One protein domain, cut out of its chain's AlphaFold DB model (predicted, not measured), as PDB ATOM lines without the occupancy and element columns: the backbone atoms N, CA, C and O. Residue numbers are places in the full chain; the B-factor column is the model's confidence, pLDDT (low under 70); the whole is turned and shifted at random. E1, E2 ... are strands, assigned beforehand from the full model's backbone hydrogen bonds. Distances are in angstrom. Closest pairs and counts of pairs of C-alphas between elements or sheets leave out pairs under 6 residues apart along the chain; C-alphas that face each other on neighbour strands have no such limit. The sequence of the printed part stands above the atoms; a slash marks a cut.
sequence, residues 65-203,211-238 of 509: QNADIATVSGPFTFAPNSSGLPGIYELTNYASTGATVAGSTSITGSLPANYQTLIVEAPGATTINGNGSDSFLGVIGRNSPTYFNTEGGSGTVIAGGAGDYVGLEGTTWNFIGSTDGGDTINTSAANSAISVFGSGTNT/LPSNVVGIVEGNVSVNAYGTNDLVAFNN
ATOM      1  N   GLN A  65     -61.653 -27.372 -36.550       80.31
ATOM      2  CA  GLN A  65     -62.053 -26.405 -37.561       80.31
ATOM      3  C   GLN A  65     -61.712 -26.931 -38.951       80.31
ATOM      4  O   GLN A  65     -60.542 -27.072 -39.289       80.31
ATOM      5  N   ASN A  66     -62.751 -27.155 -39.753       82.81
ATOM      6  CA  ASN A  66     -62.629 -27.515 -41.159       82.81
ATOM      7  C   ASN A  66     -62.877 -26.281 -42.044       82.81
ATOM      8  O   ASN A  66     -63.898 -25.602 -41.891       82.81
ATOM      9  N   ALA A  67     -61.946 -25.995 -42.950       82.75
ATOM     10  CA  ALA A  67     -62.071 -24.998 -44.001       82.75
ATOM     11  C   ALA A  67     -62.204 -25.699 -45.362       82.75
ATOM     12  O   ALA A  67     -61.279 -26.365 -45.821       82.75
ATOM     13  N   ASP A  68     -63.353 -25.515 -46.018       81.81
ATOM     14  CA  ASP A  68     -63.616 -26.032 -47.365       81.81
ATOM     15  C   ASP A  68     -63.113 -25.035 -48.423       81.81
ATOM     16  O   ASP A  68     -63.665 -23.934 -48.556       81.81
ATOM     17  N   ILE A  69     -62.093 -25.425 -49.199       76.38
ATOM     18  CA  ILE A  69     -61.505 -24.615 -50.288       76.38
ATOM     19  C   ILE A  69     -62.540 -24.139 -51.306       76.38
ATOM     20  O   ILE A  69     -62.382 -23.058 -51.865       76.38
ATOM     21  N   ALA A  70     -63.633 -24.876 -51.525       77.00
ATOM     22  CA  ALA A  70     -64.674 -24.464 -52.465       77.00
ATOM     23  C   ALA A  70     -65.367 -23.157 -52.045       77.00
ATOM     24  O   ALA A  70     -65.978 -22.473 -52.868       77.00
ATOM     25  N   THR A  71     -65.278 -22.815 -50.758       76.19
ATOM     26  CA  THR A  71     -65.906 -21.633 -50.159       76.19
ATOM     27  C   THR A  71     -64.914 -20.517 -49.840       76.19
ATOM     28  O   THR A  71     -65.327 -19.418 -49.466       76.19
ATOM     29  N   VAL A  72     -63.615 -20.773 -50.012       75.00
ATOM     30  CA  VAL A  72     -62.539 -19.843 -49.674       75.00
ATOM     31  C   VAL A  72     -61.925 -19.287 -50.955       75.00
ATOM     32  O   VAL A  72     -61.381 -20.019 -51.774       75.00
ATOM     33  N   SER A  73     -61.970 -17.965 -51.120       71.94
ATOM     34  CA  SER A  73     -61.255 -17.266 -52.192       71.94
ATOM     35  C   SER A  73     -60.290 -16.240 -51.603       71.94
ATOM     36  O   SER A  73     -60.730 -15.299 -50.941       71.94
ATOM     37  N   GLY A  74     -58.993 -16.386 -51.886       76.62
ATOM     38  CA  GLY A  74     -57.952 -15.470 -51.412       76.62
ATOM     39  C   GLY A  74     -57.418 -15.807 -50.012       76.62
ATOM     40  O   GLY A  74     -57.494 -16.961 -49.589       76.62
ATOM     41  N   PRO A  75     -56.834 -14.821 -49.303       80.62
ATOM     42  CA  PRO A  75     -56.320 -15.023 -47.954       80.62
ATOM     43  C   PRO A  75     -57.429 -15.424 -46.976       80.62
ATOM     44  O   PRO A  75     -58.479 -14.785 -46.923       80.62
ATOM     45  N   PHE A  76     -57.176 -16.442 -46.161       83.38
ATOM     46  CA  PHE A  76     -58.045 -16.885 -45.078       83.38
ATOM     47  C   PHE A  76     -57.262 -16.953 -43.765       83.38
ATOM     48  O   PHE A  76     -56.035 -16.894 -43.720       83.38
ATOM     49  N   THR A  77     -57.966 -17.016 -42.645       83.19
ATOM     50  CA  THR A  77     -57.346 -17.178 -41.329       83.19
ATOM     51  C   THR A  77     -58.216 -18.120 -40.530       83.19
ATOM     52  O   THR A  77     -59.434 -17.931 -40.464       83.19
ATOM     53  N   PHE A  78     -57.607 -19.155 -39.962       84.25
ATOM     54  CA  PHE A  78     -58.323 -20.042 -39.062       84.25
ATOM     55  C   PHE A  78     -58.762 -19.260 -37.819       84.25
ATOM     56  O   PHE A  78     -58.081 -18.345 -37.351       84.25
ATOM     57  N   ALA A  79     -59.938 -19.591 -37.296       80.25
ATOM     58  CA  ALA A  79     -60.487 -18.882 -36.157       80.25
ATOM     59  C   ALA A  79     -59.646 -19.207 -34.913       80.25
ATOM     60  O   ALA A  79     -59.254 -20.363 -34.715       80.25
ATOM     61  N   PRO A  80     -59.367 -18.216 -34.048       78.44
ATOM     62  CA  PRO A  80     -58.597 -18.457 -32.843       78.44
ATOM     63  C   PRO A  80     -59.305 -19.458 -31.938       78.44
ATOM     64  O   PRO A  80     -60.498 -19.334 -31.640       78.44
ATOM     65  N   ASN A  81     -58.545 -20.438 -31.458       76.19
ATOM     66  CA  ASN A  81     -59.039 -21.395 -30.489       76.19
ATOM     67  C   ASN A  81     -59.077 -20.758 -29.093       76.19
ATOM     68  O   ASN A  81     -58.094 -20.725 -28.358       76.19
ATOM     69  N   SER A  82     -60.253 -20.260 -28.722       74.44
ATOM     70  CA  SER A  82     -60.515 -19.676 -27.401       74.44
ATOM     71  C   SER A  82     -60.767 -20.718 -26.304       74.44
ATOM     72  O   SER A  82     -60.960 -20.347 -25.147       74.44
ATOM     73  N   SER A  83     -60.764 -22.018 -26.628       73.44
ATOM     74  CA  SER A  83     -61.037 -23.077 -25.647       73.44
ATOM     75  C   SER A  83     -59.865 -23.352 -24.701       73.44
ATOM     76  O   SER A  83     -60.060 -24.015 -23.683       73.44
ATOM     77  N   GLY A  84     -58.664 -22.855 -25.028       70.81
ATOM     78  CA  GLY A  84     -57.425 -23.132 -24.293       70.81
ATOM     79  C   GLY A  84     -56.912 -24.566 -24.456       70.81
ATOM     80  O   GLY A  84     -55.927 -24.936 -23.827       70.81
ATOM     81  N   LEU A  85     -57.584 -25.375 -25.277       74.62
ATOM     82  CA  LEU A  85     -57.207 -26.750 -25.580       74.62
ATOM     83  C   LEU A  85     -56.511 -26.813 -26.936       74.62
ATOM     84  O   LEU A  85     -56.689 -25.908 -27.742       74.62
ATOM     85  N   PRO A  86     -55.778 -27.886 -27.229       75.94
ATOM     86  CA  PRO A  86     -55.260 -28.143 -28.563       75.94
ATOM     87  C   PRO A  86     -56.330 -28.171 -29.659       75.94
ATOM     88  O   PRO A  86     -57.360 -28.831 -29.511       75.94
ATOM     89  N   GLY A  87     -56.085 -27.460 -30.762       81.69
ATOM     90  CA  GLY A  87     -56.947 -27.483 -31.947       81.69
ATOM     91  C   GLY A  87     -56.407 -28.366 -33.072       81.69
ATOM     92  O   GLY A  87     -55.199 -28.365 -33.325       81.69
ATOM     93  N   ILE A  88     -57.314 -29.062 -33.762       87.88
ATOM     94  CA  ILE A  88     -57.071 -29.683 -35.070       87.88
ATOM     95  C   ILE A  88     -57.690 -28.780 -36.136       87.88
ATOM     96  O   ILE A  88     -58.886 -28.474 -36.102       87.88
ATOM     97  N   TYR A  89     -56.855 -28.366 -37.078       88.44
ATOM     98  CA  TYR A  89     -57.225 -27.527 -38.202       88.44
ATOM     99  C   TYR A  89     -57.098 -28.331 -39.484       88.44
ATOM    100  O   TYR A  89     -56.059 -28.932 -39.743       88.44
ATOM    101  N   GLU A  90     -58.155 -28.346 -40.277       90.44
ATOM    102  CA  GLU A  90     -58.226 -29.077 -41.534       90.44
ATOM    103  C   GLU A  90     -58.536 -28.092 -42.664       90.44
ATOM    104  O   GLU A  90     -59.486 -27.311 -42.575       90.44
ATOM    105  N   LEU A  91     -57.714 -28.106 -43.711       87.56
ATOM    106  CA  LEU A  91     -57.975 -27.451 -44.986       87.56
ATOM    107  C   LEU A  91     -58.206 -28.546 -46.021       87.56
ATOM    108  O   LEU A  91     -57.266 -29.250 -46.380       87.56
ATOM    109  N   THR A  92     -59.437 -28.687 -46.504       87.25
ATOM    110  CA  THR A  92     -59.804 -29.783 -47.404       87.25
ATOM    111  C   THR A  92     -60.625 -29.318 -48.603       87.25
ATOM    112  O   THR A  92     -61.213 -28.235 -48.589       87.25
ATOM    113  N   ASN A  93     -60.675 -30.144 -49.649       79.62
ATOM    114  CA  ASN A  93     -61.619 -30.018 -50.760       79.62
ATOM    115  C   ASN A  93     -62.763 -31.016 -50.747       79.62
ATOM    116  O   ASN A  93     -63.513 -31.083 -51.727       79.62
ATOM    117  N   TYR A  94     -62.916 -31.780 -49.672       76.69
ATOM    118  CA  TYR A  94     -64.150 -32.509 -49.462       76.69
ATOM    119  C   TYR A  94     -65.232 -31.532 -49.023       76.69
ATOM    120  O   TYR A  94     -65.202 -30.974 -47.925       76.69
ATOM    121  N   ALA A  95     -66.238 -31.372 -49.879       67.75
ATOM    122  CA  ALA A  95     -67.487 -30.765 -49.463       67.75
ATOM    123  C   ALA A  95     -68.067 -31.557 -48.279       67.75
ATOM    124  O   ALA A  95     -67.803 -32.750 -48.118       67.75
ATOM    125  N   SER A  96     -68.965 -30.942 -47.508       67.31
ATOM    126  CA  SER A  96     -69.708 -31.618 -46.420       67.31
ATOM    127  C   SER A  96     -70.450 -32.907 -46.833       67.31
ATOM    128  O   SER A  96     -70.904 -33.667 -45.982       67.31
ATOM    129  N   THR A  97     -70.587 -33.165 -48.138       68.88
ATOM    130  CA  THR A  97     -71.156 -34.385 -48.725       68.88
ATOM    131  C   THR A  97     -70.133 -35.505 -48.955       68.88
ATOM    132  O   THR A  97     -70.516 -36.584 -49.403       68.88
ATOM    133  N   GLY A  98     -68.844 -35.261 -48.699       69.31
ATOM    134  CA  GLY A  98     -67.736 -36.157 -49.036       69.31
ATOM    135  C   GLY A  98     -67.318 -36.122 -50.509       69.31
ATOM    136  O   GLY A  98     -66.476 -36.914 -50.920       69.31
ATOM    137  N   ALA A  99     -67.902 -35.239 -51.324       73.56
ATOM    138  CA  ALA A  99     -67.486 -35.064 -52.710       73.56
ATOM    139  C   ALA A  99     -66.223 -34.195 -52.785       73.56
ATOM    140  O   ALA A  99     -66.196 -33.108 -52.213       73.56
ATOM    141  N   THR A 100     -65.215 -34.637 -53.538       72.94
ATOM    142  CA  THR A 100     -64.055 -33.806 -53.882       72.94
ATOM    143  C   THR A 100     -64.483 -32.696 -54.833       72.94
ATOM    144  O   THR A 100     -64.972 -32.972 -55.934       72.94
ATOM    145  N   VAL A 101     -64.264 -31.442 -54.451       68.88
ATOM    146  CA  VAL A 101     -64.440 -30.308 -55.356       68.88
ATOM    147  C   VAL A 101     -63.161 -30.140 -56.171       68.88
ATOM    148  O   VAL A 101     -62.066 -29.990 -55.626       68.88
ATOM    149  N   ALA A 102     -63.292 -30.203 -57.497       65.88
ATOM    150  CA  ALA A 102     -62.193 -29.896 -58.402       65.88
ATOM    151  C   ALA A 102     -61.900 -28.389 -58.356       65.88
ATOM    152  O   ALA A 102     -62.802 -27.569 -58.514       65.88
ATOM    153  N   GLY A 103     -60.635 -28.027 -58.167       64.06
ATOM    154  CA  GLY A 103     -60.175 -26.643 -58.130       64.06
ATOM    155  C   GLY A 103     -58.652 -26.592 -58.163       64.06
ATOM    156  O   GLY A 103     -57.996 -27.578 -57.859       64.06
ATOM    157  N   SER A 104     -58.084 -25.465 -58.580       64.31
ATOM    158  CA  SER A 104     -56.633 -25.220 -58.574       64.31
ATOM    159  C   SER A 104     -56.314 -23.882 -57.906       64.31
ATOM    160  O   SER A 104     -55.381 -23.181 -58.299       64.31
ATOM    161  N   THR A 105     -57.171 -23.451 -56.984       68.75
ATOM    162  CA  THR A 105     -57.101 -22.120 -56.389       68.75
ATOM    163  C   THR A 105     -55.959 -22.054 -55.393       68.75
ATOM    164  O   THR A 105     -55.896 -22.864 -54.474       68.75
ATOM    165  N   SER A 106     -55.085 -21.062 -55.554       79.19
ATOM    166  CA  SER A 106     -54.056 -20.785 -54.561       79.19
ATOM    167  C   SER A 106     -54.680 -20.227 -53.286       79.19
ATOM    168  O   SER A 106     -55.412 -19.236 -53.340       79.19
ATOM    169  N   ILE A 107     -54.380 -20.851 -52.151       82.25
ATOM    170  CA  ILE A 107     -54.859 -20.423 -50.835       82.25
ATOM    171  C   ILE A 107     -53.699 -19.881 -50.008       82.25
ATOM    172  O   ILE A 107     -52.636 -20.490 -49.961       82.25
ATOM    173  N   THR A 108     -53.936 -18.796 -49.271       85.19
ATOM    174  CA  THR A 108     -53.027 -18.328 -48.217       85.19
ATOM    175  C   THR A 108     -53.752 -18.321 -46.877       85.19
ATOM    176  O   THR A 108     -54.774 -17.660 -46.756       85.19
ATOM    177  N   GLY A 109     -53.250 -19.046 -45.883       85.12
ATOM    178  CA  GLY A 109     -53.817 -19.199 -44.549       85.12
ATOM    179  C   GLY A 109     -52.854 -18.793 -43.439       85.12
ATOM    180  O   GLY A 109     -51.635 -18.836 -43.611       85.12
ATOM    181  N   SER A 110     -53.401 -18.447 -42.274       87.56
ATOM    182  CA  SER A 110     -52.635 -18.375 -41.027       87.56
ATOM    183  C   SER A 110     -53.292 -19.198 -39.921       87.56
ATOM    184  O   SER A 110     -54.526 -19.275 -39.837       87.56
ATOM    185  N   LEU A 111     -52.459 -19.841 -39.101       88.00
ATOM    186  CA  LEU A 111     -52.874 -20.597 -37.926       88.00
ATOM    187  C   LEU A 111     -52.846 -19.694 -36.688       88.00
ATOM    188  O   LEU A 111     -51.885 -18.947 -36.493       88.00
ATOM    189  N   PRO A 112     -53.884 -19.738 -35.837       84.12
ATOM    190  CA  PRO A 112     -53.890 -18.994 -34.582       84.12
ATOM    191  C   PRO A 112     -52.887 -19.593 -33.594       84.12
ATOM    192  O   PRO A 112     -52.419 -20.700 -33.790       84.12
ATOM    193  N   ALA A 113     -52.608 -18.926 -32.476       78.19
ATOM    194  CA  ALA A 113     -51.831 -19.555 -31.407       78.19
ATOM    195  C   ALA A 113     -52.538 -20.816 -30.844       78.19
ATOM    196  O   ALA A 113     -53.769 -20.875 -30.806       78.19
ATOM    197  N   ASN A 114     -51.762 -21.784 -30.338       73.94
ATOM    198  CA  ASN A 114     -52.231 -23.009 -29.657       73.94
ATOM    199  C   ASN A 114     -52.968 -24.047 -30.538       73.94
ATOM    200  O   ASN A 114     -53.891 -24.722 -30.074       73.94
ATOM    201  N   TYR A 115     -52.569 -24.225 -31.798       81.62
ATOM    202  CA  TYR A 115     -52.938 -25.427 -32.563       81.62
ATOM    203  C   TYR A 115     -52.061 -26.618 -32.156       81.62
ATOM    204  O   TYR A 115     -50.998 -26.409 -31.598       81.62
ATOM    205  N   GLN A 116     -52.474 -27.860 -32.407       87.12
ATOM    206  CA  GLN A 116     -51.575 -29.029 -32.326       87.12
ATOM    207  C   GLN A 116     -51.557 -29.827 -33.615       87.12
ATOM    208  O   GLN A 116     -50.601 -30.550 -33.856       87.12
ATOM    209  N   THR A 117     -52.583 -29.708 -34.453       90.12
ATOM    210  CA  THR A 117     -52.635 -30.468 -35.695       90.12
ATOM    211  C   THR A 117     -53.088 -29.591 -36.846       90.12
ATOM    212  O   THR A 117     -54.049 -28.833 -36.706       90.12
ATOM    213  N   LEU A 118     -52.392 -29.707 -37.973       92.19
ATOM    214  CA  LEU A 118     -52.789 -29.173 -39.269       92.19
ATOM    215  C   LEU A 118     -52.901 -30.337 -40.248       92.19
ATOM    216  O   LEU A 118     -51.964 -31.119 -40.377       92.19
ATOM    217  N   ILE A 119     -54.007 -30.405 -40.973       92.56
ATOM    218  CA  ILE A 119     -54.196 -31.313 -42.101       92.56
ATOM    219  C   ILE A 119     -54.481 -30.456 -43.333       92.56
ATOM    220  O   ILE A 119     -55.376 -29.612 -43.298       92.56
ATOM    221  N   VAL A 120     -53.722 -30.647 -44.408       90.69
ATOM    222  CA  VAL A 120     -53.914 -29.963 -45.692       90.69
ATOM    223  C   VAL A 120     -54.159 -31.008 -46.768       90.69
ATOM    224  O   VAL A 120     -53.244 -31.708 -47.165       90.69
ATOM    225  N   GLU A 121     -55.383 -31.106 -47.266       88.81
ATOM    226  CA  GLU A 121     -55.766 -31.965 -48.389       88.81
ATOM    227  C   GLU A 121     -56.641 -31.162 -49.362       88.81
ATOM    228  O   GLU A 121     -57.847 -31.363 -49.492       88.81
ATOM    229  N   ALA A 122     -56.029 -30.184 -50.021       84.12
ATOM    230  CA  ALA A 122     -56.686 -29.299 -50.973       84.12
ATOM    231  C   ALA A 122     -55.943 -29.272 -52.323       84.12
ATOM    232  O   ALA A 122     -54.714 -29.241 -52.340       84.12
ATOM    233  N   PRO A 123     -56.643 -29.286 -53.469       80.00
ATOM    234  CA  PRO A 123     -56.019 -29.250 -54.773       80.00
ATOM    235  C   PRO A 123     -55.541 -27.827 -55.082       80.00
ATOM    236  O   PRO A 123     -56.257 -26.845 -54.871       80.00
ATOM    237  N   GLY A 124     -54.332 -27.731 -55.629       82.06
ATOM    238  CA  GLY A 124     -53.673 -26.457 -55.909       82.06
ATOM    239  C   GLY A 124     -52.672 -26.052 -54.827       82.06
ATOM    240  O   GLY A 124     -52.523 -26.720 -53.807       82.06
ATOM    241  N   ALA A 125     -51.942 -24.968 -55.089       85.62
ATOM    242  CA  ALA A 125     -50.890 -24.504 -54.192       85.62
ATOM    243  C   ALA A 125     -51.469 -23.877 -52.920       85.62
ATOM    244  O   ALA A 125     -52.337 -23.004 -52.998       85.62
ATOM    245  N   THR A 126     -50.964 -24.260 -51.753       89.19
ATOM    246  CA  THR A 126     -51.347 -23.629 -50.486       89.19
ATOM    247  C   THR A 126     -50.158 -22.930 -49.840       89.19
ATOM    248  O   THR A 126     -49.001 -23.262 -50.079       89.19
ATOM    249  N   THR A 127     -50.430 -21.903 -49.048       91.12
ATOM    250  CA  THR A 127     -49.446 -21.190 -48.236       91.12
ATOM    251  C   THR A 127     -50.021 -21.067 -46.841       91.12
ATOM    252  O   THR A 127     -51.023 -20.385 -46.675       91.12
ATOM    253  N   ILE A 128     -49.434 -21.713 -45.842       90.94
ATOM    254  CA  ILE A 128     -49.907 -21.709 -44.459       90.94
ATOM    255  C   ILE A 128     -48.778 -21.213 -43.557       90.94
ATOM    256  O   ILE A 128     -47.723 -21.835 -43.476       90.94
ATOM    257  N   ASN A 129     -49.013 -20.110 -42.852       91.50
ATOM    258  CA  ASN A 129     -48.097 -19.623 -41.822       91.50
ATOM    259  C   ASN A 129     -48.646 -19.975 -40.441       91.50
ATOM    260  O   ASN A 129     -49.832 -19.775 -40.172       91.50
ATOM    261  N   GLY A 130     -47.801 -20.470 -39.548       87.75
ATOM    262  CA  GLY A 130     -48.174 -20.716 -38.163       87.75
ATOM    263  C   GLY A 130     -47.039 -20.405 -37.200       87.75
ATOM    264  O   GLY A 130     -45.896 -20.237 -37.599       87.75
ATOM    265  N   ASN A 131     -47.349 -20.312 -35.912       81.31
ATOM    266  CA  ASN A 131     -46.341 -20.004 -34.898       81.31
ATOM    267  C   ASN A 131     -45.542 -21.233 -34.424       81.31
ATOM    268  O   ASN A 131     -44.606 -21.065 -33.656       81.31
ATOM    269  N   GLY A 132     -45.934 -22.436 -34.861       74.50
ATOM    270  CA  GLY A 132     -45.395 -23.726 -34.439       74.50
ATOM    271  C   GLY A 132     -45.574 -23.948 -32.939       74.50
ATOM    272  O   GLY A 132     -44.806 -23.476 -32.109       74.50
ATOM    273  N   SER A 133     -46.629 -24.656 -32.552       83.62
ATOM    274  CA  SER A 133     -46.781 -25.084 -31.162       83.62
ATOM    275  C   SER A 133     -45.802 -26.202 -30.819       83.62
ATOM    276  O   SER A 133     -45.230 -26.834 -31.704       83.62
ATOM    277  N   ASP A 134     -45.626 -26.470 -29.526       85.38
ATOM    278  CA  ASP A 134     -44.905 -27.660 -29.093       85.38
ATOM    279  C   ASP A 134     -45.741 -28.926 -29.298       85.38
ATOM    280  O   ASP A 134     -46.939 -28.956 -29.004       85.38
ATOM    281  N   SER A 135     -45.079 -29.996 -29.744       85.50
ATOM    282  CA  SER A 135     -45.710 -31.269 -30.129       85.50
ATOM    283  C   SER A 135     -46.726 -31.150 -31.276       85.50
ATOM    284  O   SER A 135     -47.740 -31.849 -31.290       85.50
ATOM    285  N   PHE A 136     -46.471 -30.267 -32.243       91.00
ATOM    286  CA  PHE A 136     -47.303 -30.111 -33.433       91.00
ATOM    287  C   PHE A 136     -47.262 -31.345 -34.356       91.00
ATOM    288  O   PHE A 136     -46.246 -32.026 -34.463       91.00
ATOM    289  N   LEU A 137     -48.358 -31.599 -35.073       91.62
ATOM    290  CA  LEU A 137     -48.468 -32.560 -36.166       91.62
ATOM    291  C   LEU A 137     -49.021 -31.878 -37.427       91.62
ATOM    292  O   LEU A 137     -50.191 -31.509 -37.477       91.62
ATOM    293  N   GLY A 138     -48.203 -31.750 -38.466       91.75
ATOM    294  CA  GLY A 138     -48.623 -31.329 -39.800       91.75
ATOM    295  C   GLY A 138     -48.764 -32.531 -40.725       91.75
ATOM    296  O   GLY A 138     -47.849 -33.342 -40.807       91.75
ATOM    297  N   VAL A 139     -49.882 -32.646 -41.435       92.69
ATOM    298  CA  VAL A 139     -50.098 -33.650 -42.483       92.69
ATOM    299  C   VAL A 139     -50.478 -32.923 -43.765       92.69
ATOM    300  O   VAL A 139     -51.550 -32.332 -43.848       92.69
ATOM    301  N   ILE A 140     -49.598 -32.955 -44.758       92.12
ATOM    302  CA  ILE A 140     -49.813 -32.373 -46.081       92.12
ATOM    303  C   ILE A 140     -50.103 -33.518 -47.051       92.12
ATOM    304  O   ILE A 140     -49.341 -34.475 -47.172       92.12
ATOM    305  N   GLY A 141     -51.253 -33.454 -47.702       88.31
ATOM    306  CA  GLY A 141     -51.753 -34.461 -48.618       88.31
ATOM    307  C   GLY A 141     -51.055 -34.414 -49.973       88.31
ATOM    308  O   GLY A 141     -50.538 -33.391 -50.412       88.31
ATOM    309  N   ARG A 142     -51.112 -35.541 -50.688       85.62
ATOM    310  CA  ARG A 142     -50.404 -35.753 -51.959       85.62
ATOM    311  C   ARG A 142     -50.680 -34.711 -53.047       85.62
ATOM    312  O   ARG A 142     -49.823 -34.429 -53.876       85.62
ATOM    313  N   ASN A 143     -51.887 -34.159 -53.064       81.88
ATOM    314  CA  ASN A 143     -52.357 -33.264 -54.123       81.88
ATOM    315  C   ASN A 143     -52.233 -31.777 -53.754       81.88
ATOM    316  O   ASN A 143     -52.853 -30.935 -54.408       81.88
ATOM    317  N   SER A 144     -51.477 -31.464 -52.700       86.25
ATOM    318  CA  SER A 144     -51.470 -30.157 -52.048       86.25
ATOM    319  C   SER A 144     -50.056 -29.595 -51.951       86.25
ATOM    320  O   SER A 144     -49.526 -29.572 -50.847       86.25
ATOM    321  N   PRO A 145     -49.441 -29.111 -53.049       87.69
ATOM    322  CA  PRO A 145     -48.148 -28.438 -52.960       87.69
ATOM    323  C   PRO A 145     -48.261 -27.260 -51.988       87.69
ATOM    324  O   PRO A 145     -48.986 -26.292 -52.235       87.69
ATOM    325  N   THR A 146     -47.606 -27.370 -50.840       89.88
ATOM    326  CA  THR A 146     -47.844 -26.512 -49.682       89.88
ATOM    327  C   THR A 146     -46.573 -25.787 -49.285       89.88
ATOM    328  O   THR A 146     -45.562 -26.403 -48.982       89.88
ATOM    329  N   TYR A 147     -46.647 -24.462 -49.218       90.69
ATOM    330  CA  TYR A 147     -45.694 -23.627 -48.502       90.69
ATOM    331  C   TYR A 147     -46.137 -23.532 -47.040       90.69
ATOM    332  O   TYR A 147     -47.060 -22.786 -46.725       90.69
ATOM    333  N   PHE A 148     -45.524 -24.293 -46.144       92.06
ATOM    334  CA  PHE A 148     -45.783 -24.245 -44.708       92.06
ATOM    335  C   PHE A 148     -44.598 -23.605 -43.988       92.06
ATOM    336  O   PHE A 148     -43.486 -24.105 -44.105       92.06
ATOM    337  N   ASN A 149     -44.814 -22.523 -43.239       91.69
ATOM    338  CA  ASN A 149     -43.764 -21.905 -42.425       91.69
ATOM    339  C   ASN A 149     -44.178 -21.819 -40.954       91.69
ATOM    340  O   ASN A 149     -45.316 -21.452 -40.643       91.69
ATOM    341  N   THR A 150     -43.240 -22.133 -40.061       90.81
ATOM    342  CA  THR A 150     -43.394 -22.008 -38.609       90.81
ATOM    343  C   THR A 150     -42.449 -20.942 -38.067       90.81
ATOM    344  O   THR A 150     -41.306 -20.886 -38.492       90.81
ATOM    345  N   GLU A 151     -42.911 -20.110 -37.133       88.00
ATOM    346  CA  GLU A 151     -42.077 -19.095 -36.449       88.00
ATOM    347  C   GLU A 151     -41.406 -19.632 -35.157       88.00
ATOM    348  O   GLU A 151     -40.818 -18.878 -34.381       88.00
ATOM    349  N   GLY A 152     -41.551 -20.930 -34.856       89.06
ATOM    350  CA  GLY A 152     -41.072 -21.550 -33.619       89.06
ATOM    351  C   GLY A 152     -41.607 -22.968 -33.390       89.06
ATOM    352  O   GLY A 152     -42.131 -23.600 -34.303       89.06
ATOM    353  N   GLY A 153     -41.485 -23.468 -32.154       89.06
ATOM    354  CA  GLY A 153     -42.145 -24.704 -31.706       89.06
ATOM    355  C   GLY A 153     -41.344 -25.996 -31.785       89.06
ATOM    356  O   GLY A 153     -40.109 -26.005 -31.814       89.06
ATOM    357  N   SER A 154     -42.082 -27.105 -31.773       88.06
ATOM    358  CA  SER A 154     -41.565 -28.460 -31.957       88.06
ATOM    359  C   SER A 154     -42.656 -29.382 -32.498       88.06
ATOM    360  O   SER A 154     -43.824 -29.222 -32.164       88.06
ATOM    361  N   GLY A 155     -42.322 -30.389 -33.303       89.62
ATOM    362  CA  GLY A 155     -43.360 -31.259 -33.854       89.62
ATOM    363  C   GLY A 155     -42.914 -32.227 -34.935       89.62
ATOM    364  O   GLY A 155     -41.735 -32.516 -35.097       89.62
ATOM    365  N   THR A 156     -43.892 -32.758 -35.663       89.44
ATOM    366  CA  THR A 156     -43.711 -33.628 -36.824       89.44
ATOM    367  C   THR A 156     -44.479 -33.066 -38.011       89.44
ATOM    368  O   THR A 156     -45.652 -32.732 -37.871       89.44
ATOM    369  N   VAL A 157     -43.857 -32.995 -39.184       89.62
ATOM    370  CA  VAL A 157     -44.539 -32.715 -40.453       89.62
ATOM    371  C   VAL A 157     -44.391 -33.916 -41.372       89.62
ATOM    372  O   VAL A 157     -43.288 -34.413 -41.581       89.62
ATOM    373  N   ILE A 158     -45.512 -34.380 -41.908       90.81
ATOM    374  CA  ILE A 158     -45.595 -35.444 -42.899       90.81
ATOM    375  C   ILE A 158     -46.097 -34.807 -44.187       90.81
ATOM    376  O   ILE A 158     -47.237 -34.351 -44.241       90.81
ATOM    377  N   ALA A 159     -45.249 -34.773 -45.206       88.75
ATOM    378  CA  ALA A 159     -45.581 -34.293 -46.536       88.75
ATOM    379  C   ALA A 159     -45.767 -35.493 -47.461       88.75
ATOM    380  O   ALA A 159     -44.876 -36.323 -47.606       88.75
ATOM    381  N   GLY A 160     -46.967 -35.650 -48.012       82.62
ATOM    382  CA  GLY A 160     -47.338 -36.766 -48.876       82.62
ATOM    383  C   GLY A 160     -47.293 -36.434 -50.367       82.62
ATOM    384  O   GLY A 160     -47.552 -37.332 -51.168       82.62
ATOM    385  N   GLY A 161     -47.040 -35.173 -50.733       79.31
ATOM    386  CA  GLY A 161     -47.065 -34.665 -52.104       79.31
ATOM    387  C   GLY A 161     -45.691 -34.333 -52.657       79.31
ATOM    388  O   GLY A 161     -44.676 -34.678 -52.067       79.31
ATOM    389  N   ALA A 162     -45.687 -33.718 -53.836       80.50
ATOM    390  CA  ALA A 162     -44.489 -33.178 -54.455       80.50
ATOM    391  C   ALA A 162     -44.541 -31.652 -54.466       80.50
ATOM    392  O   ALA A 162     -45.596 -31.066 -54.730       80.50
ATOM    393  N   GLY A 163     -43.385 -31.015 -54.286       82.06
ATOM    394  CA  GLY A 163     -43.265 -29.559 -54.380       82.06
ATOM    395  C   GLY A 163     -43.680 -28.828 -53.106       82.06
ATOM    396  O   GLY A 163     -44.069 -27.659 -53.184       82.06
ATOM    397  N   ASP A 164     -43.616 -29.498 -51.956       87.38
ATOM    398  CA  ASP A 164     -43.855 -28.867 -50.665       87.38
ATOM    399  C   ASP A 164     -42.649 -28.002 -50.266       87.38
ATOM    400  O   ASP A 164     -41.496 -28.394 -50.430       87.38
ATOM    401  N   TYR A 165     -42.898 -26.804 -49.739       89.81
ATOM    402  CA  TYR A 165     -41.889 -25.983 -49.073       89.81
ATOM    403  C   TYR A 165     -42.208 -25.946 -47.585       89.81
ATOM    404  O   TYR A 165     -43.263 -25.447 -47.201       89.81
ATOM    405  N   VAL A 166     -41.307 -26.430 -46.737       89.69
ATOM    406  CA  VAL A 166     -41.538 -26.510 -45.295       89.69
ATOM    407  C   VAL A 166     -40.426 -25.791 -44.532       89.69
ATOM    408  O   VAL A 166     -39.292 -26.262 -44.469       89.69
ATOM    409  N   GLY A 167     -40.763 -24.629 -43.970       88.56
ATOM    410  CA  GLY A 167     -39.924 -23.811 -43.096       88.56
ATOM    411  C   GLY A 167     -40.153 -24.144 -41.618       88.56
ATOM    412  O   GLY A 167     -41.245 -23.920 -41.086       88.56
ATOM    413  N   LEU A 168     -39.139 -24.707 -40.956       87.38
ATOM    414  CA  LEU A 168     -39.213 -25.177 -39.568       87.38
ATOM    415  C   LEU A 168     -38.256 -24.400 -38.663       87.38
ATOM    416  O   LEU A 168     -37.044 -24.638 -38.688       87.38
ATOM    417  N   GLU A 169     -38.810 -23.516 -37.838       87.94
ATOM    418  CA  GLU A 169     -38.087 -22.768 -36.804       87.94
ATOM    419  C   GLU A 169     -38.391 -23.350 -35.409       87.94
ATOM    420  O   GLU A 169     -39.361 -24.083 -35.226       87.94
ATOM    421  N   GLY A 170     -37.574 -23.054 -34.394       87.56
ATOM    422  CA  GLY A 170     -37.831 -23.481 -33.009       87.56
ATOM    423  C   GLY A 170     -36.843 -24.512 -32.460       87.56
ATOM    424  O   GLY A 170     -35.631 -24.364 -32.600       87.56
ATOM    425  N   THR A 171     -37.337 -25.522 -31.737       85.62
ATOM    426  CA  THR A 171     -36.494 -26.408 -30.913       85.62
ATOM    427  C   THR A 171     -36.278 -27.792 -31.507       85.62
ATOM    428  O   THR A 171     -35.129 -28.196 -31.663       85.62
ATOM    429  N   THR A 172     -37.334 -28.568 -31.775       87.00
ATOM    430  CA  THR A 172     -37.202 -29.970 -32.208       87.00
ATOM    431  C   THR A 172     -38.244 -30.366 -33.236       87.00
ATOM    432  O   THR A 172     -39.434 -30.371 -32.933       87.00
ATOM    433  N   TRP A 173     -37.798 -30.765 -34.424       88.69
ATOM    434  CA  TRP A 173     -38.688 -31.134 -35.519       88.69
ATOM    435  C   TRP A 173     -38.367 -32.492 -36.126       88.69
ATOM    436  O   TRP A 173     -37.210 -32.823 -36.358       88.69
ATOM    437  N   ASN A 174     -39.410 -33.251 -36.451       83.88
ATOM    438  CA  ASN A 174     -39.331 -34.405 -37.332       83.88
ATOM    439  C   ASN A 174     -39.997 -34.055 -38.665       83.88
ATOM    440  O   ASN A 174     -41.126 -33.569 -38.686       83.88
ATOM    441  N   PHE A 175     -39.339 -34.326 -39.783       86.19
ATOM    442  CA  PHE A 175     -39.931 -34.182 -41.106       86.19
ATOM    443  C   PHE A 175     -39.889 -35.515 -41.846       86.19
ATOM    444  O   PHE A 175     -38.859 -36.189 -41.860       86.19
ATOM    445  N   ILE A 176     -41.003 -35.880 -42.475       85.50
ATOM    446  CA  ILE A 176     -41.137 -37.072 -43.309       85.50
ATOM    447  C   ILE A 176     -41.690 -36.620 -44.663       85.50
ATOM    448  O   ILE A 176     -42.870 -36.291 -44.762       85.50
ATOM    449  N   GLY A 177     -40.827 -36.579 -45.678       79.56
ATOM    450  CA  GLY A 177     -41.184 -36.234 -47.059       79.56
ATOM    451  C   GLY A 177     -41.818 -37.397 -47.814       79.56
ATOM    452  O   GLY A 177     -41.770 -38.545 -47.364       79.56
ATOM    453  N   SER A 178     -42.405 -37.114 -48.974       77.31
ATOM    454  CA  SER A 178     -43.113 -38.127 -49.761       77.31
ATOM    455  C   SER A 178     -42.188 -38.849 -50.738       77.31
ATOM    456  O   SER A 178     -41.053 -38.448 -50.959       77.31
ATOM    457  N   THR A 179     -42.670 -39.919 -51.376       70.25
ATOM    458  CA  THR A 179     -41.938 -40.612 -52.452       70.25
ATOM    459  C   THR A 179     -42.003 -39.910 -53.809       70.25
ATOM    460  O   THR A 179     -41.343 -40.352 -54.750       70.25
ATOM    461  N   ASP A 180     -42.816 -38.866 -53.951       75.50
ATOM    462  CA  ASP A 180     -43.021 -38.199 -55.238       75.50
ATOM    463  C   ASP A 180     -41.934 -37.135 -55.522       75.50
ATOM    464  O   ASP A 180     -41.762 -36.736 -56.676       75.50
ATOM    465  N   GLY A 181     -41.125 -36.779 -54.511       73.12
ATOM    466  CA  GLY A 181     -39.989 -35.853 -54.597       73.12
ATOM    467  C   GLY A 181     -40.398 -34.388 -54.787       73.12
ATOM    468  O   GLY A 181     -41.566 -34.039 -54.820       73.12
ATOM    469  N   GLY A 182     -39.426 -33.505 -54.967       74.12
ATOM    470  CA  GLY A 182     -39.612 -32.074 -55.217       74.12
ATOM    471  C   GLY A 182     -39.733 -31.215 -53.959       74.12
ATOM    472  O   GLY A 182     -39.936 -30.006 -54.084       74.12
ATOM    473  N   ASP A 183     -39.593 -31.805 -52.774       81.12
ATOM    474  CA  ASP A 183     -39.798 -31.102 -51.513       81.12
ATOM    475  C   ASP A 183     -38.568 -30.265 -51.141       81.12
ATOM    476  O   ASP A 183     -37.416 -30.664 -51.332       81.12
ATOM    477  N   THR A 184     -38.818 -29.070 -50.612       83.25
ATOM    478  CA  THR A 184     -37.811 -28.174 -50.045       83.25
ATOM    479  C   THR A 184     -38.076 -28.011 -48.559       83.25
ATOM    480  O   THR A 184     -39.056 -27.386 -48.164       83.25
ATOM    481  N   ILE A 185     -37.183 -28.523 -47.721       83.88
ATOM    482  CA  ILE A 185     -37.225 -28.287 -46.278       83.88
ATOM    483  C   ILE A 185     -36.153 -27.269 -45.936       83.88
ATOM    484  O   ILE A 185     -34.993 -27.448 -46.298       83.88
ATOM    485  N   ASN A 186     -36.528 -26.213 -45.227       83.31
ATOM    486  CA  ASN A 186     -35.589 -25.265 -44.650       83.31
ATOM    487  C   ASN A 186     -35.780 -25.259 -43.137       83.31
ATOM    488  O   ASN A 186     -36.864 -24.931 -42.661       83.31
ATOM    489  N   THR A 187     -34.758 -25.628 -42.370       77.25
ATOM    490  CA  THR A 187     -34.853 -25.636 -40.908       77.25
ATOM    491  C   THR A 187     -33.742 -24.826 -40.257       77.25
ATOM    492  O   THR A 187     -32.572 -24.914 -40.633       77.25
ATOM    493  N   SER A 188     -34.128 -24.036 -39.261       79.94
ATOM    494  CA  SER A 188     -33.238 -23.352 -38.316       79.94
ATOM    495  C   SER A 188     -33.453 -23.858 -36.886       79.94
ATOM    496  O   SER A 188     -33.021 -23.233 -35.920       79.94
ATOM    497  N   ALA A 189     -34.168 -24.976 -36.729       74.25
ATOM    498  CA  ALA A 189     -34.475 -25.513 -35.419       74.25
ATOM    499  C   ALA A 189     -33.234 -26.100 -34.741       74.25
ATOM    500  O   ALA A 189     -32.367 -26.681 -35.389       74.25
ATOM    501  N   ALA A 190     -33.176 -25.997 -33.411       73.38
ATOM    502  CA  ALA A 190     -32.010 -26.435 -32.645       73.38
ATOM    503  C   ALA A 190     -31.666 -27.922 -32.852       73.38
ATOM    504  O   ALA A 190     -30.487 -28.276 -32.859       73.38
ATOM    505  N   ASN A 191     -32.677 -28.783 -33.012       75.62
ATOM    506  CA  ASN A 191     -32.517 -30.180 -33.398       75.62
ATOM    507  C   ASN A 191     -33.568 -30.570 -34.448       75.62
ATOM    508  O   ASN A 191     -34.749 -30.295 -34.252       75.62
ATOM    509  N   SER A 192     -33.181 -31.277 -35.507       76.31
ATOM    510  CA  SER A 192     -34.144 -31.784 -36.498       76.31
ATOM    511  C   SER A 192     -33.794 -33.196 -36.955       76.31
ATOM    512  O   SER A 192     -32.624 -33.518 -37.143       76.31
ATOM    513  N   ALA A 193     -34.801 -34.039 -37.165       79.12
ATOM    514  CA  ALA A 193     -34.671 -35.319 -37.854       79.12
ATOM    515  C   ALA A 193     -35.505 -35.276 -39.137       79.12
ATOM    516  O   ALA A 193     -36.724 -35.133 -39.101       79.12
ATOM    517  N   ILE A 194     -34.853 -35.375 -40.286       81.94
ATOM    518  CA  ILE A 194     -35.468 -35.209 -41.600       81.94
ATOM    519  C   ILE A 194     -35.289 -36.516 -42.362       81.94
ATOM    520  O   ILE A 194     -34.180 -37.013 -42.508       81.94
ATOM    521  N   SER A 195     -36.373 -37.093 -42.860       78.56
ATOM    522  CA  SER A 195     -36.326 -38.206 -43.809       78.56
ATOM    523  C   SER A 195     -36.983 -37.755 -45.102       78.56
ATOM    524  O   SER A 195     -38.168 -37.427 -45.103       78.56
ATOM    525  N   VAL A 196     -36.214 -37.716 -46.188       78.12
ATOM    526  CA  VAL A 196     -36.711 -37.366 -47.524       78.12
ATOM    527  C   VAL A 196     -36.696 -38.600 -48.411       78.12
ATOM    528  O   VAL A 196     -35.702 -39.324 -48.486       78.12
ATOM    529  N   PHE A 197     -37.827 -38.854 -49.058       73.75
ATOM    530  CA  PHE A 197     -38.007 -39.979 -49.960       73.75
ATOM    531  C   PHE A 197     -38.184 -39.461 -51.396       73.75
ATOM    532  O   PHE A 197     -38.369 -38.272 -51.642       73.75
ATOM    533  N   GLY A 198     -38.103 -40.366 -52.367       61.44
ATOM    534  CA  GLY A 198     -38.557 -40.098 -53.730       61.44
ATOM    535  C   GLY A 198     -37.481 -39.814 -54.775       61.44
ATOM    536  O   GLY A 198     -36.390 -39.334 -54.498       61.44
ATOM    537  N   SER A 199     -37.810 -40.156 -56.020       60.84
ATOM    538  CA  SER A 199     -36.922 -40.081 -57.191       60.84
ATOM    539  C   SER A 199     -37.389 -39.053 -58.229       60.84
ATOM    540  O   SER A 199     -36.929 -39.070 -59.372       60.84
ATOM    541  N   GLY A 200     -38.369 -38.215 -57.882       55.25
ATOM    542  CA  GLY A 200     -38.922 -37.208 -58.783       55.25
ATOM    543  C   GLY A 200     -37.889 -36.137 -59.120       55.25
ATOM    544  O   GLY A 200     -37.094 -35.747 -58.272       55.25
ATOM    545  N   THR A 201     -37.865 -35.655 -60.361       53.66
ATOM    546  CA  THR A 201     -37.176 -34.404 -60.708       53.66
ATOM    547  C   THR A 201     -38.089 -33.249 -60.335       53.66
ATOM    548  O   THR A 201     -39.253 -33.259 -60.738       53.66
ATOM    549  N   ASN A 202     -37.585 -32.251 -59.616       45.84
ATOM    550  CA  ASN A 202     -38.387 -31.098 -59.234       45.84
ATOM    551  C   ASN A 202     -38.754 -30.270 -60.482       45.84
ATOM    552  O   ASN A 202     -38.002 -29.407 -60.937       45.84
ATOM    553  N   THR A 203     -39.923 -30.537 -61.064       45.06
ATOM    554  CA  THR A 203     -40.581 -29.620 -61.995       45.06
ATOM    555  C   THR A 203     -41.334 -28.594 -61.170       45.06
ATOM    556  O   THR A 203     -42.563 -28.615 -61.106       45.06
ATOM    557  N   LEU A 211     -33.355 -29.450 -61.280       62.41
ATOM    558  CA  LEU A 211     -33.292 -29.265 -59.843       62.41
ATOM    559  C   LEU A 211     -33.139 -30.627 -59.136       62.41
ATOM    560  O   LEU A 211     -33.530 -31.658 -59.699       62.41
ATOM    561  N   PRO A 212     -32.567 -30.642 -57.918       68.88
ATOM    562  CA  PRO A 212     -32.476 -31.838 -57.083       68.88
ATOM    563  C   PRO A 212     -33.845 -32.494 -56.873       68.88
ATOM    564  O   PRO A 212     -34.875 -31.822 -56.967       68.88
ATOM    565  N   SER A 213     -33.848 -33.794 -56.564       71.44
ATOM    566  CA  SER A 213     -35.068 -34.503 -56.180       71.44
ATOM    567  C   SER A 213     -35.649 -33.899 -54.916       71.44
ATOM    568  O   SER A 213     -36.772 -33.431 -54.958       71.44
ATOM    569  N   ASN A 214     -34.871 -33.782 -53.846       74.88
ATOM    570  CA  ASN A 214     -35.262 -33.039 -52.653       74.88
ATOM    571  C   ASN A 214     -34.181 -32.023 -52.287       74.88
ATOM    572  O   ASN A 214     -33.007 -32.231 -52.599       74.88
ATOM    573  N   VAL A 215     -34.561 -30.933 -51.625       79.69
ATOM    574  CA  VAL A 215     -33.623 -29.936 -51.094       79.69
ATOM    575  C   VAL A 215     -33.829 -29.806 -49.594       79.69
ATOM    576  O   VAL A 215     -34.903 -29.424 -49.140       79.69
ATOM    577  N   VAL A 216     -32.789 -30.080 -48.817       81.44
ATOM    578  CA  VAL A 216     -32.777 -29.875 -47.368       81.44
ATOM    579  C   VAL A 216     -31.768 -28.779 -47.050       81.44
ATOM    580  O   VAL A 216     -30.563 -29.003 -47.109       81.44
ATOM    581  N   GLY A 217     -32.260 -27.580 -46.749       78.94
ATOM    582  CA  GLY A 217     -31.478 -26.464 -46.233       78.94
ATOM    583  C   GLY A 217     -31.466 -26.475 -44.707       78.94
ATOM    584  O   GLY A 217     -32.517 -26.486 -44.067       78.94
ATOM    585  N   ILE A 218     -30.275 -26.468 -44.123       76.62
ATOM    586  CA  ILE A 218     -30.063 -26.471 -42.676       76.62
ATOM    587  C   ILE A 218     -29.290 -25.211 -42.336       76.62
ATOM    588  O   ILE A 218     -28.149 -25.068 -42.759       76.62
ATOM    589  N   VAL A 219     -29.912 -24.286 -41.615       71.88
ATOM    590  CA  VAL A 219     -29.294 -22.995 -41.278       71.88
ATOM    591  C   VAL A 219     -28.547 -23.090 -39.948       71.88
ATOM    592  O   VAL A 219     -27.416 -22.637 -39.823       71.88
ATOM    593  N   GLU A 220     -29.148 -23.733 -38.946       70.31
ATOM    594  CA  GLU A 220     -28.568 -23.894 -37.610       70.31
ATOM    595  C   GLU A 220     -29.001 -25.231 -36.987       70.31
ATOM    596  O   GLU A 220     -29.911 -25.893 -37.486       70.31
ATOM    597  N   GLY A 221     -28.345 -25.616 -35.887       71.94
ATOM    598  CA  GLY A 221     -28.744 -26.760 -35.064       71.94
ATOM    599  C   GLY A 221     -28.098 -28.099 -35.421       71.94
ATOM    600  O   GLY A 221     -27.313 -28.222 -36.362       71.94
ATOM    601  N   ASN A 222     -28.407 -29.109 -34.607       78.19
ATOM    602  CA  ASN A 222     -27.979 -30.484 -34.834       78.19
ATOM    603  C   ASN A 222     -29.031 -31.210 -35.669       78.19
ATOM    604  O   ASN A 222     -30.142 -31.454 -35.195       78.19
ATOM    605  N   VAL A 223     -28.699 -31.568 -36.904       80.94
ATOM    606  CA  VAL A 223     -29.683 -32.140 -37.830       80.94
ATOM    607  C   VAL A 223     -29.257 -33.520 -38.289       80.94
ATOM    608  O   VAL A 223     -28.137 -33.702 -38.753       80.94
ATOM    609  N   SER A 224     -30.171 -34.483 -38.189       85.88
ATOM    610  CA  SER A 224     -30.047 -35.801 -38.800       85.88
ATOM    611  C   SER A 224     -30.887 -35.850 -40.074       85.88
ATOM    612  O   SER A 224     -32.079 -35.551 -40.026       85.88
ATOM    613  N   VAL A 225     -30.289 -36.207 -41.210       85.94
ATOM    614  CA  VAL A 225     -30.981 -36.345 -42.498       85.94
ATOM    615  C   VAL A 225     -30.805 -37.761 -43.028       85.94
ATOM    616  O   VAL A 225     -29.677 -38.218 -43.171       85.94
ATOM    617  N   ASN A 226     -31.901 -38.425 -43.382       85.38
ATOM    618  CA  ASN A 226     -31.883 -39.653 -44.172       85.38
ATOM    619  C   ASN A 226     -32.344 -39.332 -45.598       85.38
ATOM    620  O   ASN A 226     -33.501 -38.947 -45.801       85.38
ATOM    621  N   ALA A 227     -31.438 -39.463 -46.567       86.19
ATOM    622  CA  ALA A 227     -31.670 -39.176 -47.978       86.19
ATOM    623  C   ALA A 227     -31.806 -40.481 -48.777       86.19
ATOM    624  O   ALA A 227     -30.820 -41.174 -49.046       86.19
ATOM    625  N   TYR A 228     -33.040 -40.817 -49.155       84.38
ATOM    626  CA  TYR A 228     -33.357 -42.027 -49.922       84.38
ATOM    627  C   TYR A 228     -33.537 -41.756 -51.425       84.38
ATOM    628  O   TYR A 228     -33.762 -42.696 -52.193       84.38
ATOM    629  N   GLY A 229     -33.497 -40.492 -51.860       79.69
ATOM    630  CA  GLY A 229     -33.765 -40.098 -53.241       79.69
ATOM    631  C   GLY A 229     -32.600 -40.332 -54.197       79.69
ATOM    632  O   GLY A 229     -31.496 -40.692 -53.806       79.69
ATOM    633  N   THR A 230     -32.829 -40.155 -55.501       81.75
ATOM    634  CA  THR A 230     -31.826 -40.445 -56.550       81.75
ATOM    635  C   THR A 230     -30.971 -39.246 -56.961       81.75
ATOM    636  O   THR A 230     -30.094 -39.404 -57.811       81.75
ATOM    637  N   ASN A 231     -31.243 -38.054 -56.427       84.62
ATOM    638  CA  ASN A 231     -30.480 -36.829 -56.677       84.62
ATOM    639  C   ASN A 231     -30.820 -35.766 -55.620       84.62
ATOM    640  O   ASN A 231     -31.229 -34.655 -55.958       84.62
ATOM    641  N   ASP A 232     -30.747 -36.122 -54.341       84.44
ATOM    642  CA  ASP A 232     -31.062 -35.182 -53.264       84.44
ATOM    643  C   ASP A 232     -29.963 -34.116 -53.123       84.44
ATOM    644  O   ASP A 232     -28.810 -34.334 -53.493       84.44
ATOM    645  N   LEU A 233     -30.312 -32.946 -52.598       88.38
ATOM    646  CA  LEU A 233     -29.373 -31.917 -52.168       88.38
ATOM    647  C   LEU A 233     -29.574 -31.672 -50.677       88.38
ATOM    648  O   LEU A 233     -30.653 -31.262 -50.256       88.38
ATOM    649  N   VAL A 234     -28.523 -31.859 -49.888       88.88
ATOM    650  CA  VAL A 234     -28.505 -31.481 -48.471       88.88
ATOM    651  C   VAL A 234     -27.460 -30.390 -48.296       88.88
ATOM    652  O   VAL A 234     -26.291 -30.605 -48.597       88.88
ATOM    653  N   ALA A 235     -27.873 -29.212 -47.843       88.62
ATOM    654  CA  ALA A 235     -27.011 -28.052 -47.679       88.62
ATOM    655  C   ALA A 235     -27.009 -27.575 -46.223       88.62
ATOM    656  O   ALA A 235     -28.038 -27.143 -45.705       88.62
ATOM    657  N   PHE A 236     -25.842 -27.607 -45.587       85.88
ATOM    658  CA  PHE A 236     -25.582 -26.997 -44.286       85.88
ATOM    659  C   PHE A 236     -25.066 -25.578 -44.515       85.88
ATOM    660  O   PHE A 236     -23.990 -25.405 -45.075       85.88
ATOM    661  N   ASN A 237     -25.828 -24.562 -44.123       81.88
ATOM    662  CA  ASN A 237     -25.555 -23.154 -44.384       81.88
ATOM    663  C   ASN A 237     -25.289 -22.396 -43.081       81.88
ATOM    664  O   ASN A 237     -26.223 -22.061 -42.367       81.88
ATOM    665  N   ASN A 238     -24.034 -22.032 -42.827       66.50
ATOM    666  CA  ASN A 238     -23.580 -21.088 -41.797       66.50
ATOM    667  C   ASN A 238     -23.860 -21.478 -40.335       66.50
ATOM    668  O   ASN A 238     -23.743 -20.640 -39.438       66.50
TER     669      ASN A 238
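This is residues 65 to 203 and 211 to 238 of the 509 residues of an uncharacterized protein of Acidocella sp. 20-57-95 (UniProt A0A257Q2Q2). Read this domain as a flattened solenoid, a chain wound in stacked turns: its two long sides are parallel sheets lying face to face as a sandwich. One wall is E1, E3, E5, E7, E9, E11, E13, E15 in that order, the other E2, E4, E6, E8, E10, E12, E14, E16. The printed part has 167 residues with no named helix and sixteen named strands, E1 to E16 along the chain; the class is all strand, though under half of the residues, 80, are in named strands. It is compact, with a radius of gyration of the C-alphas of 15.5 A, and spans 43 by 35 by 22 A.

Begin with E1, residues 65 to 68, an edge strand. Beside it is E3, residues 87 to 92, parallel at 9 degrees; N 67 and O 90 are 2.8 A apart, within hydrogen-bond range. The same sheet runs on through E5, residues 115 to 121, E7, residues 136 to 140, E9, residues 154 to 159, E11, residues 172 to 176, and E13, residues 191 to 196, to the edge strand E15, residues 222 to 227. Between E13 and E15, N 194 and O 224 are 2.8 A apart. Now look at the other sheet, from its edge strand E2, residues 75 to 77, to its parallel neighbour E4, residues 107 to 110, at 32 degrees; N 76 and O 108 are 2.8 A apart. Next come E6, residues 126 to 130, E8, residues 146 to 150, E10, residues 165 to 168, E12, residues 184 to 187, E14, residues 215 to 218, and the edge strand E16, residues 232 to 237. Between E14 and E16, N 216 and O 233 are 2.8 A apart. This sheet is twisted, with C-alphas up to 5.3 A off its best plane. The parts of the two sheets that face each other are 10.1 A centre to centre, and their best planes are 5 degrees apart. The closest C-alphas of E7 and E8 are those of Ile 140 and Thr 146, 7.2 A apart.

Find C-alpha 65 at (-62.053, -26.405, -37.561), where E1 begins. E5, the longest strand by residues, runs 17.4 A from C-alpha 115 at (-52.938, -25.427, -32.563). E13 is 16.4 A long, and E16, 15.9 A long, ends at C-alpha 237 at (-25.555, -23.154, -44.384).

The two C-alphas farthest apart, those of Thr 97 and Asn 238, are 49.9 A apart. Residues 204 to 210 are not printed, and C-alphas 203 and 211 are 7.6 A apart across this cut, in the link E13 to E14. The link E3 to E4, residues 93 to 106, is long. Look for pLDDT under 70 at residues 95 to 98, 101 to 105, 198 to 203, 211 to 212 and 238.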